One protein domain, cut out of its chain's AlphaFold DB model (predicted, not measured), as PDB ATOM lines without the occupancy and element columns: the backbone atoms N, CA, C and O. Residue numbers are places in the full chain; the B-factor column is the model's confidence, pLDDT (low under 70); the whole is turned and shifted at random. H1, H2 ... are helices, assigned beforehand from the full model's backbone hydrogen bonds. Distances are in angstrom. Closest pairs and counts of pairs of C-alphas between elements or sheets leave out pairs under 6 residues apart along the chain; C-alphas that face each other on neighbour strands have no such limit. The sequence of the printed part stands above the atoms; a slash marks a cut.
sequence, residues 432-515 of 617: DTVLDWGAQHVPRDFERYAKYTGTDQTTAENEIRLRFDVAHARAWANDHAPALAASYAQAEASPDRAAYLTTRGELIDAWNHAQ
ATOM      1  N   ASP A 432     155.666 171.007 264.384       73.06
ATOM      2  CA  ASP A 432     156.067 169.621 264.629       73.06
ATOM      3  C   ASP A 432     157.408 169.281 263.952       73.06
ATOM      4  O   ASP A 432     158.293 168.704 264.578       73.06
ATOM      5  N   THR A 433     157.638 169.755 262.721       74.12
ATOM      6  CA  THR A 433     158.918 169.564 262.007       74.12
ATOM      7  C   THR A 433     160.068 170.309 262.693       74.12
ATOM      8  O   THR A 433     161.186 169.796 262.806       74.12
ATOM      9  N   VAL A 434     159.802 171.524 263.177       75.69
ATOM     10  CA  VAL A 434     160.787 172.340 263.902       75.69
ATOM     11  C   VAL A 434     161.131 171.714 265.254       75.69
ATOM     12  O   VAL A 434     162.298 171.704 265.654       75.69
ATOM     13  N   LEU A 435     160.136 171.172 265.955       80.81
ATOM     14  CA  LEU A 435     160.300 170.514 267.247       80.81
ATOM     15  C   LEU A 435     161.012 169.165 267.120       80.81
ATOM     16  O   LEU A 435     161.900 168.894 267.927       80.81
ATOM     17  N   ASP A 436     160.717 168.373 266.088       80.00
ATOM     18  CA  ASP A 436     161.416 167.115 265.792       80.00
ATOM     19  C   ASP A 436     162.897 167.349 265.480       80.00
ATOM     20  O   ASP A 436     163.783 166.672 266.015       80.00
ATOM     21  N   TRP A 437     163.192 168.363 264.661       88.25
ATOM     22  CA  TRP A 437     164.564 168.806 264.431       88.25
ATOM     23  C   TRP A 437     165.207 169.318 265.727       88.25
ATOM     24  O   TRP A 437     166.357 168.979 266.033       88.25
ATOM     25  N   GLY A 438     164.453 170.096 266.507       81.19
ATOM     26  CA  GLY A 438     164.883 170.708 267.757       81.19
ATOM     27  C   GLY A 438     165.272 169.690 268.827       81.19
ATOM     28  O   GLY A 438     166.311 169.841 269.474       81.19
ATOM     29  N   ALA A 439     164.502 168.612 268.955       85.50
ATOM     30  CA  ALA A 439     164.782 167.500 269.858       85.50
ATOM     31  C   ALA A 439     166.132 166.825 269.557       85.50
ATOM     32  O   ALA A 439     166.820 166.377 270.474       85.50
ATOM     33  N   GLN A 440     166.535 166.786 268.283       82.56
ATOM     34  CA  GLN A 440     167.769 166.137 267.831       82.56
ATOM     35  C   GLN A 440     168.988 167.074 267.857       82.56
ATOM     36  O   GLN A 440     170.086 166.641 268.206       82.56
ATOM     37  N   HIS A 441     168.812 168.352 267.507       79.38
ATOM     38  CA  HIS A 441     169.927 169.277 267.249       79.38
ATOM     39  C   HIS A 441     170.111 170.342 268.338       79.38
ATOM     40  O   HIS A 441     171.220 170.848 268.525       79.38
ATOM     41  N   VAL A 442     169.054 170.680 269.086       85.25
ATOM     42  CA  VAL A 442     169.075 171.685 270.167       85.25
ATOM     43  C   VAL A 442     168.324 171.191 271.417       85.25
ATOM     44  O   VAL A 442     167.434 171.873 271.928       85.25
ATOM     45  N   PRO A 443     168.714 170.031 271.987       78.25
ATOM     46  CA  PRO A 443     167.942 169.335 273.023       78.25
ATOM     47  C   PRO A 443     167.698 170.174 274.283       78.25
ATOM     48  O   PRO A 443     166.683 170.013 274.946       78.25
ATOM     49  N   ARG A 444     168.590 171.121 274.606       76.50
ATOM     50  CA  ARG A 444     168.408 172.035 275.746       76.50
ATOM     51  C   ARG A 444     167.270 173.030 275.546       76.50
ATOM     52  O   ARG A 444     166.570 173.323 276.509       76.50
ATOM     53  N   ASP A 445     167.111 173.553 274.336       75.00
ATOM     54  CA  ASP A 445     166.065 174.531 274.030       75.00
ATOM     55  C   ASP A 445     164.726 173.793 273.859       75.00
ATOM     56  O   ASP A 445     163.707 174.238 274.383       75.00
ATOM     57  N   PHE A 446     164.754 172.580 273.291       82.75
ATOM     58  CA  PHE A 446     163.609 171.662 273.274       82.75
ATOM     59  C   PHE A 446     163.146 171.254 274.683       82.75
ATOM     60  O   PHE A 446     161.956 171.280 274.978       82.75
ATOM     61  N   GLU A 447     164.067 170.940 275.600       80.44
ATOM     62  CA  GLU A 447     163.719 170.656 276.997       80.44
ATOM     63  C   GLU A 447     163.074 171.856 277.702       80.44
ATOM     64  O   GLU A 447     162.190 171.661 278.534       80.44
ATOM     65  N   ARG A 448     163.509 173.086 277.395       79.62
ATOM     66  CA  ARG A 448     162.873 174.308 277.917       79.62
ATOM     67  C   ARG A 448     161.467 174.462 277.360       79.62
ATOM     68  O   ARG A 448     160.548 174.698 278.134       79.62
ATOM     69  N   TYR A 449     161.291 174.245 276.060       83.94
ATOM     70  CA  TYR A 449     159.979 174.249 275.419       83.94
ATOM     71  C   TYR A 449     159.033 173.191 276.017       83.94
ATOM     72  O   TYR A 449     157.866 173.472 276.261       83.94
ATOM     73  N   ALA A 450     159.535 171.990 276.321       80.50
ATOM     74  CA  ALA A 450     158.729 170.908 276.886       80.50
ATOM     75  C   ALA A 450     158.396 171.086 278.382       80.50
ATOM     76  O   ALA A 450     157.416 170.516 278.861       80.50
ATOM     77  N   LYS A 451     159.224 171.819 279.143       78.25
ATOM     78  CA  LYS A 451     159.082 171.985 280.606       78.25
ATOM     79  C   LYS A 451     158.425 173.298 281.019       78.25
ATOM     80  O   LYS A 451     157.865 173.360 282.112       78.25
ATOM     81  N   TYR A 452     158.555 174.348 280.215       82.06
ATOM     82  CA  TYR A 452     158.017 175.666 280.530       82.06
ATOM     83  C   TYR A 452     156.605 175.847 279.982       82.06
ATOM     84  O   TYR A 452     156.195 175.176 279.040       82.06
ATOM     85  N   THR A 453     155.862 176.767 280.591       61.47
ATOM     86  CA  THR A 453     154.520 177.176 280.169       61.47
ATOM     87  C   THR A 453     154.492 178.689 279.967       61.47
ATOM     88  O   THR A 453     155.317 179.422 280.520       61.47
ATOM     89  N   GLY A 454     153.566 179.180 279.145       66.44
ATOM     90  CA  GLY A 454     153.412 180.617 278.905       66.44
ATOM     91  C   GLY A 454     154.632 181.244 278.217       66.44
ATOM     92  O   GLY A 454     155.131 180.723 277.223       66.44
ATOM     93  N   THR A 455     155.120 182.379 278.726       53.94
ATOM     94  CA  THR A 455     156.133 183.214 278.046       53.94
ATOM     95  C   THR A 455     157.473 182.517 277.833       53.94
ATOM     96  O   THR A 455     158.146 182.749 276.824       53.94
ATOM     97  N   ASP A 456     157.858 181.650 278.764       60.03
ATOM     98  CA  ASP A 456     159.127 180.924 278.722       60.03
ATOM     99  C   ASP A 456     159.081 179.781 277.697       60.03
ATOM    100  O   ASP A 456     160.081 179.501 277.033       60.03
ATOM    101  N   GLN A 457     157.898 179.188 277.489       72.38
ATOM    102  CA  GLN A 457     157.651 178.207 276.431       72.38
ATOM    103  C   GLN A 457     157.746 178.846 275.044       72.38
ATOM    104  O   GLN A 457     158.462 178.344 274.182       72.38
ATOM    105  N   THR A 458     157.093 179.994 274.843       67.19
ATOM    106  CA  THR A 458     157.140 180.736 273.571       67.19
ATOM    107  C   THR A 458     158.545 181.248 273.257       67.19
ATOM    108  O   THR A 458     158.971 181.267 272.104       67.19
ATOM    109  N   THR A 459     159.304 181.648 274.280       67.69
ATOM    110  CA  THR A 459     160.704 182.054 274.104       67.69
ATOM    111  C   THR A 459     161.554 180.875 273.631       67.69
ATOM    112  O   THR A 459     162.302 181.018 272.667       67.69
ATOM    113  N   ALA A 460     161.385 179.702 274.248       70.50
ATOM    114  CA  ALA A 460     162.062 178.485 273.818       70.50
ATOM    115  C   ALA A 460     161.648 178.061 272.395       70.50
ATOM    116  O   ALA A 460     162.509 177.697 271.601       70.50
ATOM    117  N   GLU A 461     160.365 178.181 272.031       79.62
ATOM    118  CA  GLU A 461     159.890 177.919 270.665       79.62
ATOM    119  C   GLU A 461     160.591 178.818 269.635       79.62
ATOM    120  O   GLU A 461     161.132 178.332 268.641       79.62
ATOM    121  N   ASN A 462     160.635 180.127 269.890       71.00
ATOM    122  CA  ASN A 462     161.273 181.094 268.996       71.00
ATOM    123  C   ASN A 462     162.782 180.852 268.857       71.00
ATOM    124  O   ASN A 462     163.339 181.019 267.771       71.00
ATOM    125  N   GLU A 463     163.451 180.431 269.934       75.62
ATOM    126  CA  GLU A 463     164.861 180.039 269.889       75.62
ATOM    127  C   GLU A 463     165.078 178.789 269.022       75.62
ATOM    128  O   GLU A 463     166.013 178.768 268.216       75.62
ATOM    129  N   ILE A 464     164.208 177.777 269.127       76.81
ATOM    130  CA  ILE A 464     164.283 176.562 268.300       76.81
ATOM    131  C   ILE A 464     164.033 176.902 266.825       76.81
ATOM    132  O   ILE A 464     164.827 176.495 265.976       76.81
ATOM    133  N   ARG A 465     163.001 177.702 266.516       81.38
ATOM    134  CA  ARG A 465     162.690 178.168 265.149       81.38
ATOM    135  C   ARG A 465     163.850 178.934 264.525       81.38
ATOM    136  O   ARG A 465     164.267 178.633 263.412       81.38
ATOM    137  N   LEU A 466     164.430 179.881 265.260       79.25
ATOM    138  CA  LEU A 466     165.561 180.659 264.762       79.25
ATOM    139  C   LEU A 466     166.768 179.765 264.449       79.25
ATOM    140  O   LEU A 466     167.445 179.964 263.443       79.25
ATOM    141  N   ARG A 467     167.058 178.774 265.297       77.38
ATOM    142  CA  ARG A 467     168.169 177.843 265.054       77.38
ATOM    143  C   ARG A 467     167.891 176.895 263.892       77.38
ATOM    144  O   ARG A 467     168.822 176.599 263.144       77.38
ATOM    145  N   PHE A 468     166.643 176.463 263.733       83.00
ATOM    146  CA  PHE A 468     166.192 175.678 262.590       83.00
ATOM    147  C   PHE A 468     166.427 176.443 261.282       83.00
ATOM    148  O   PHE A 468     167.071 175.915 260.372       83.00
ATOM    149  N   ASP A 469     165.990 177.703 261.226       80.81
ATOM    150  CA  ASP A 469     166.127 178.568 260.053       80.81
ATOM    151  C   ASP A 469     167.594 178.801 259.688       80.81
ATOM    152  O   ASP A 469     167.988 178.628 258.538       80.81
ATOM    153  N   VAL A 470     168.437 179.124 260.672       81.50
ATOM    154  CA  VAL A 470     169.873 179.336 260.438       81.50
ATOM    155  C   VAL A 470     170.551 178.067 259.917       81.50
ATOM    156  O   VAL A 470     171.384 178.148 259.015       81.50
ATOM    157  N   ALA A 471     170.209 176.893 260.456       81.56
ATOM    158  CA  ALA A 471     170.820 175.633 260.041       81.56
ATOM    159  C   ALA A 471     170.478 175.271 258.587       81.56
ATOM    160  O   ALA A 471     171.372 174.915 257.816       81.56
ATOM    161  N   HIS A 472     169.208 175.407 258.197       81.25
ATOM    162  CA  HIS A 472     168.749 175.064 256.850       81.25
ATOM    163  C   HIS A 472     169.137 176.126 255.820       81.25
ATOM    164  O   HIS A 472     169.597 175.771 254.735       81.25
ATOM    165  N   ALA A 473     169.072 177.411 256.176       79.12
ATOM    166  CA  ALA A 473     169.552 178.490 255.319       79.12
ATOM    167  C   ALA A 473     171.060 178.372 255.057       79.12
ATOM    168  O   ALA A 473     171.510 178.546 253.926       79.12
ATOM    169  N   ARG A 474     171.851 177.990 256.071       83.88
ATOM    170  CA  ARG A 474     173.283 177.702 255.909       83.88
ATOM    171  C   ARG A 474     173.527 176.511 254.986       83.88
ATOM    172  O   ARG A 474     174.395 176.596 254.122       83.88
ATOM    173  N   ALA A 475     172.793 175.412 255.170       82.19
ATOM    174  CA  ALA A 475     172.926 174.225 254.331       82.19
ATOM    175  C   ALA A 475     172.609 174.542 252.862       82.19
ATOM    176  O   ALA A 475     173.415 174.247 251.988       82.19
ATOM    177  N   TRP A 476     171.498 175.237 252.611       88.62
ATOM    178  CA  TRP A 476     171.119 175.694 251.278       88.62
ATOM    179  C   TRP A 476     172.160 176.645 250.669       88.62
ATOM    180  O   TRP A 476     172.561 176.463 249.517       88.62
ATOM    181  N   ALA A 477     172.641 177.628 251.437       81.75
ATOM    182  CA  ALA A 477     173.596 178.618 250.952       81.75
ATOM    183  C   ALA A 477     174.958 178.010 250.594       81.75
ATOM    184  O   ALA A 477     175.620 178.525 249.699       81.75
ATOM    185  N   ASN A 478     175.379 176.910 251.225       79.75
ATOM    186  CA  ASN A 478     176.609 176.219 250.822       79.75
ATOM    187  C   ASN A 478     176.551 175.742 249.360       79.75
ATOM    188  O   ASN A 478     177.554 175.834 248.655       79.75
ATOM    189  N   ASP A 479     175.376 175.299 248.906       77.88
ATOM    190  CA  ASP A 479     175.177 174.759 247.558       77.88
ATOM    191  C   ASP A 479     174.753 175.836 246.540       77.88
ATOM    192  O   ASP A 479     175.099 175.746 245.363       77.88
ATOM    193  N   HIS A 480     174.037 176.877 246.983       79.19
ATOM    194  CA  HIS A 480     173.375 177.845 246.092       79.19
ATOM    195  C   HIS A 480     173.923 179.278 246.197       79.19
ATOM    196  O   HIS A 480     173.804 180.054 245.251       79.19
ATOM    197  N   ALA A 481     174.544 179.642 247.322       86.38
ATOM    198  CA  ALA A 481     175.065 180.984 247.594       86.38
ATOM    199  C   ALA A 481     176.395 180.937 248.386       86.38
ATOM    200  O   ALA A 481     176.489 181.487 249.489       86.38
ATOM    201  N   PRO A 482     177.459 180.304 247.849       81.25
ATOM    202  CA  PRO A 482     178.670 179.983 248.615       81.25
ATOM    203  C   PRO A 482     179.421 181.221 249.126       81.25
ATOM    204  O   PRO A 482     180.076 181.164 250.164       81.25
ATOM    205  N   ALA A 483     179.304 182.363 248.438       78.31
ATOM    206  CA  ALA A 483     179.858 183.634 248.904       78.31
ATOM    207  C   ALA A 483     179.144 184.149 250.169       78.31
ATOM    208  O   ALA A 483     179.799 184.610 251.103       78.31
ATOM    209  N   LEU A 484     177.815 184.013 250.225       80.88
ATOM    210  CA  LEU A 484     177.011 184.375 251.392       80.88
ATOM    211  C   LEU A 484     177.303 183.423 252.558       80.88
ATOM    212  O   LEU A 484     177.564 183.884 253.668       80.88
ATOM    213  N   ALA A 485     177.391 182.116 252.296       81.25
ATOM    214  CA  ALA A 485     177.795 181.124 253.291       81.25
ATOM    215  C   ALA A 485     179.201 181.396 253.861       81.25
ATOM    216  O   ALA A 485     179.407 181.310 255.074       81.25
ATOM    217  N   ALA A 486     180.159 181.790 253.013       80.12
ATOM    218  CA  ALA A 486     181.501 182.183 253.439       80.12
ATOM    219  C   ALA A 486     181.494 183.467 254.287       80.12
ATOM    220  O   ALA A 486     182.188 183.529 255.304       80.12
ATOM    221  N   SER A 487     180.685 184.467 253.918       79.56
ATOM    222  CA  SER A 487     180.539 185.709 254.690       79.56
ATOM    223  C   SER A 487     179.918 185.467 256.070       79.56
ATOM    224  O   SER A 487     180.428 185.972 257.071       79.56
ATOM    225  N   TYR A 488     178.896 184.607 256.149       86.88
ATOM    226  CA  TYR A 488     178.290 184.180 257.405       86.88
ATOM    227  C   TYR A 488     179.297 183.407 258.266       86.88
ATOM    228  O   TYR A 488     179.439 183.703 259.448       86.88
ATOM    229  N   ALA A 489     180.061 182.472 257.688       83.62
ATOM    230  CA  ALA A 489     181.094 181.730 258.417       83.62
ATOM    231  C   ALA A 489     182.197 182.654 258.971       83.62
ATOM    232  O   ALA A 489     182.686 182.451 260.083       83.62
ATOM    233  N   GLN A 490     182.568 183.695 258.220       80.94
ATOM    234  CA  GLN A 490     183.516 184.712 258.671       80.94
ATOM    235  C   GLN A 490     182.934 185.588 259.792       80.94
ATOM    236  O   GLN A 490     183.645 185.904 260.747       80.94
ATOM    237  N   ALA A 491     181.656 185.962 259.702       80.75
ATOM    238  CA  ALA A 491     180.971 186.756 260.719       80.75
ATOM    239  C   ALA A 491     180.690 185.956 262.005       80.75
ATOM    240  O   ALA A 491     180.822 186.495 263.097       80.75
ATOM    241  N   GLU A 492     180.390 184.661 261.892       82.88
ATOM    242  CA  GLU A 492     180.226 183.721 263.010       82.88
ATOM    243  C   GLU A 492     181.538 183.518 263.790       82.88
ATOM    244  O   GLU A 492     181.521 183.388 265.013       82.88
ATOM    245  N   ALA A 493     182.685 183.549 263.101       77.94
ATOM    246  CA  ALA A 493     184.011 183.492 263.722       77.94
ATOM    247  C   ALA A 493     184.501 184.850 264.270       77.94
ATOM    248  O   ALA A 493     185.531 184.909 264.948       77.94
ATOM    249  N   SER A 494     183.794 185.944 263.969       74.81
ATOM    250  CA  SER A 494     184.146 187.296 264.395       74.81
ATOM    251  C   SER A 494     183.505 187.638 265.749       74.81
ATOM    252  O   SER A 494     182.360 187.276 266.004       74.81
ATOM    253  N   PRO A 495     184.184 188.401 266.626       76.38
ATOM    254  CA  PRO A 495     183.559 188.960 267.826       76.38
ATOM    255  C   PRO A 495     182.556 190.093 267.518       76.38
ATOM    256  O   PRO A 495     181.904 190.598 268.434       76.38
ATOM    257  N   ASP A 496     182.439 190.520 266.257       81.12
ATOM    258  CA  ASP A 496     181.494 191.552 265.836       81.12
ATOM    259  C   ASP A 496     180.057 191.012 265.756       81.12
ATOM    260  O   ASP A 496     179.614 190.431 264.761       81.12
ATOM    261  N   ARG A 497     179.301 191.264 266.829       62.09
ATOM    262  CA  ARG A 497     177.891 190.879 266.939       62.09
ATOM    263  C   ARG A 497     177.005 191.552 265.889       62.09
ATOM    264  O   ARG A 497     176.010 190.949 265.499       62.09
ATOM    265  N   ALA A 498     177.315 192.775 265.459       61.59
ATOM    266  CA  ALA A 498     176.500 193.468 264.464       61.59
ATOM    267  C   ALA A 498     176.661 192.800 263.092       61.59
ATOM    268  O   ALA A 498     175.660 192.442 262.477       61.59
ATOM    269  N   ALA A 499     177.904 192.511 262.688       58.03
ATOM    270  CA  ALA A 499     178.196 191.780 261.455       58.03
ATOM    271  C   ALA A 499     177.566 190.374 261.435       58.03
ATOM    272  O   ALA A 499     176.989 189.964 260.427       58.03
ATOM    273  N   TYR A 500     177.616 189.649 262.558       73.88
ATOM    274  CA  TYR A 500     176.940 188.357 262.696       73.88
ATOM    275  C   TYR A 500     175.420 188.463 262.497       73.88
ATOM    276  O   TYR A 500     174.838 187.682 261.749       73.88
ATOM    277  N   LEU A 501     174.760 189.431 263.140       67.06
ATOM    278  CA  LEU A 501     173.309 189.595 263.018       67.06
ATOM    279  C   LEU A 501     172.878 190.001 261.603       67.06
ATOM    280  O   LEU A 501     171.865 189.489 261.130       67.06
ATOM    281  N   THR A 502     173.648 190.864 260.934       67.88
ATOM    282  CA  THR A 502     173.396 191.279 259.545       67.88
ATOM    283  C   THR A 502     173.504 190.096 258.587       67.88
ATOM    284  O   THR A 502     172.525 189.755 257.930       67.88
ATOM    285  N   THR A 503     174.645 189.402 258.579       63.22
ATOM    286  CA  THR A 503     174.873 188.242 257.696       63.22
ATOM    287  C   THR A 503     173.912 187.084 257.977       63.22
ATOM    288  O   THR A 503     173.516 186.376 257.056       63.22
ATOM    289  N   ARG A 504     173.480 186.889 259.233       79.19
ATOM    290  CA  ARG A 504     172.437 185.913 259.593       79.19
ATOM    291  C   ARG A 504     171.073 186.274 259.000       79.19
ATOM    292  O   ARG A 504     170.361 185.372 258.572       79.19
ATOM    293  N   GLY A 505     170.707 187.558 259.009       67.19
ATOM    294  CA  GLY A 505     169.484 188.051 258.368       67.19
ATOM    295  C   GLY A 505     169.521 187.816 256.861       67.19
ATOM    296  O   GLY A 505     168.650 187.137 256.334       67.19
ATOM    297  N   GLU A 506     170.604 188.240 256.207       71.38
ATOM    298  CA  GLU A 506     170.818 188.051 254.764       71.38
ATOM    299  C   GLU A 506     170.778 186.571 254.350       71.38
ATOM    300  O   GLU A 506     170.214 186.225 253.312       71.38
ATOM    301  N   LEU A 507     171.334 185.680 255.179       75.44
ATOM    302  CA  LEU A 507     171.299 184.232 254.966       75.44
ATOM    303  C   LEU A 507     169.865 183.676 254.987       75.44
ATOM    304  O   LEU A 507     169.494 182.900 254.107       75.44
ATOM    305  N   ILE A 508     169.066 184.071 255.982       72.31
ATOM    306  CA  ILE A 508     167.670 183.634 256.124       72.31
ATOM    307  C   ILE A 508     166.802 184.243 255.016       72.31
ATOM    308  O   ILE A 508     165.980 183.536 254.441       72.31
ATOM    309  N   ASP A 509     167.017 185.511 254.664       71.88
ATOM    310  CA  ASP A 509     166.270 186.202 253.609       71.88
ATOM    311  C   ASP A 509     166.522 185.581 252.231       71.88
ATOM    312  O   ASP A 509     165.577 185.368 251.470       71.88
ATOM    313  N   ALA A 510     167.766 185.201 251.927       69.00
ATOM    314  CA  ALA A 510     168.097 184.502 250.686       69.00
ATOM    315  C   ALA A 510     167.416 183.122 250.595       69.00
ATOM    316  O   ALA A 510     166.879 182.760 249.548       69.00
ATOM    317  N   TRP A 511     167.380 182.369 251.699       80.44
ATOM    318  CA  TRP A 511     166.690 181.077 251.765       80.44
ATOM    319  C   TRP A 511     165.157 181.220 251.719       80.44
ATOM    320  O   TRP A 511     164.482 180.425 251.063       80.44
ATOM    321  N   ASN A 512     164.600 182.267 252.340       70.00
ATOM    322  CA  ASN A 512     163.182 182.630 252.244       70.00
ATOM    323  C   ASN A 512     162.787 182.969 250.802       70.00
ATOM    324  O   ASN A 512     161.756 182.499 250.323       70.00
ATOM    325  N   HIS A 513     163.613 183.753 250.103       67.06
ATOM    326  CA  HIS A 513     163.386 184.121 248.706       67.06
ATOM    327  C   HIS A 513     163.404 182.896 247.779       67.06
ATOM    328  O   HIS A 513     162.648 182.835 246.816       67.06
ATOM    329  N   ALA A 514     164.201 181.880 248.123       66.56
ATOM    330  CA  ALA A 514     164.219 180.588 247.445       66.56
ATOM    331  C   ALA A 514     163.049 179.657 247.831       66.56
ATOM    332  O   ALA A 514     163.057 178.498 247.432       66.56
ATOM    333  N   GLN A 515     162.062 180.141 248.595       71.00
ATOM    334  CA  GLN A 515     160.901 179.383 249.086       71.00
ATOM    335  C   GLN A 515     161.238 178.239 250.056       71.00
ATOM    336  O   GLN A 515     160.466 177.297 250.197       71.00
TER     337      GLN A 515
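Overview. This is residues 432 to 515 of the 617 residues of an uncharacterized protein of Rhodococcus sp. Eu-32 (UniProt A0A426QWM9). One long helix, H3, makes a spine, and two pairs of helices pack on it: H1 and H2 toward its first end, H4 and H5 toward its last, with no contact between the two pairs. H2 folds back along H3, H1 crosses it, and H4 and H5 form a helical hairpin whose H5 crosses H3, with residues 493 to 498 sticking out at its turn. The printed part has 84 residues with five named helices, H1 to H5 in chain order, and no named strand; the class is all helix. It is only just compact, close to loose, with a radius of gyration of the C-alphas of 14.0 A and spans of 40 by 28 by 20 A.

Arrangement. Begin with H1, residues 432 to 441, which touches H2, residues 443 to 451, at a steep tilt of 50 degrees, opposite ways; their closest C-alphas are those of Ala 439 and Phe 446, 5.5 A apart. Go on to H3, residues 455 to 480, the hub, touching four helices. With residues 456 to 464 alone it touches H2, in a helical hairpin at a shallow tilt of 31 degrees, opposite ways; the closest C-alphas, of Tyr 449 and Gln 457, are 4.7 A apart. With residues 464 to 468 alone it touches H1, about perpendicular at 80 degrees; the closest C-alphas, of Gly 438 and Ile 464, are 5.9 A apart. Next comes H4, residues 482 to 492, a helical hairpin with H3 at a steep tilt of 42 degrees, opposite ways; H3 touches it with residues 474 to 478 alone, and the closest C-alphas, of Ala 477 and Ala 485, are 5.4 A apart. Last, H5, residues 497 to 513, touches H4 in a helical hairpin at a shallow tilt of 31 degrees, opposite ways; look at the closest C-alphas, of Ala 491 and Tyr 500, 4.8 A apart. Residues 504 to 511 of H5 alone touch H3, only just about perpendicular at 72 degrees; the closest C-alphas, of Ala 473 and Trp 511, are 5.2 A apart. The helix packing is mostly crossed, but only just: 2 of 6 touching pairs are at a shallow tilt. H1 and H2 are each apart from H4 and H5. Every O i to N i+4 pair is within hydrogen-bond range in H2, H4 and H5; in H1 it is 5 of 6, in H3 21 of 22.

Along the chain. Find C-alpha 432 at (156.067, 169.621, 264.629); from there H1 runs 14.1 A to residue 441. H2 runs 12.0 A from residue 443 to 451. Find C-alpha 455 at (156.133, 183.214, 278.046), where H3 begins its 36.7 A to residue 480. H4 runs 15.0 A from residue 482 to 492, and H5 24.3 A from residue 497 to C-alpha 513 at (163.386, 184.121, 248.706).

Size, cuts and confidence. The two C-alphas farthest apart are those of Thr 453 and Ala 483, 40.8 A. The printed part has no cut, and its four links between helices are tight. Residues 493 to 498, of which 497 and 498 belong to H5, stand free. In this predicted model the mean pLDDT of the printed part is 76.3; 16 residues are under 70, among them 453 to 456 and 501 to 503.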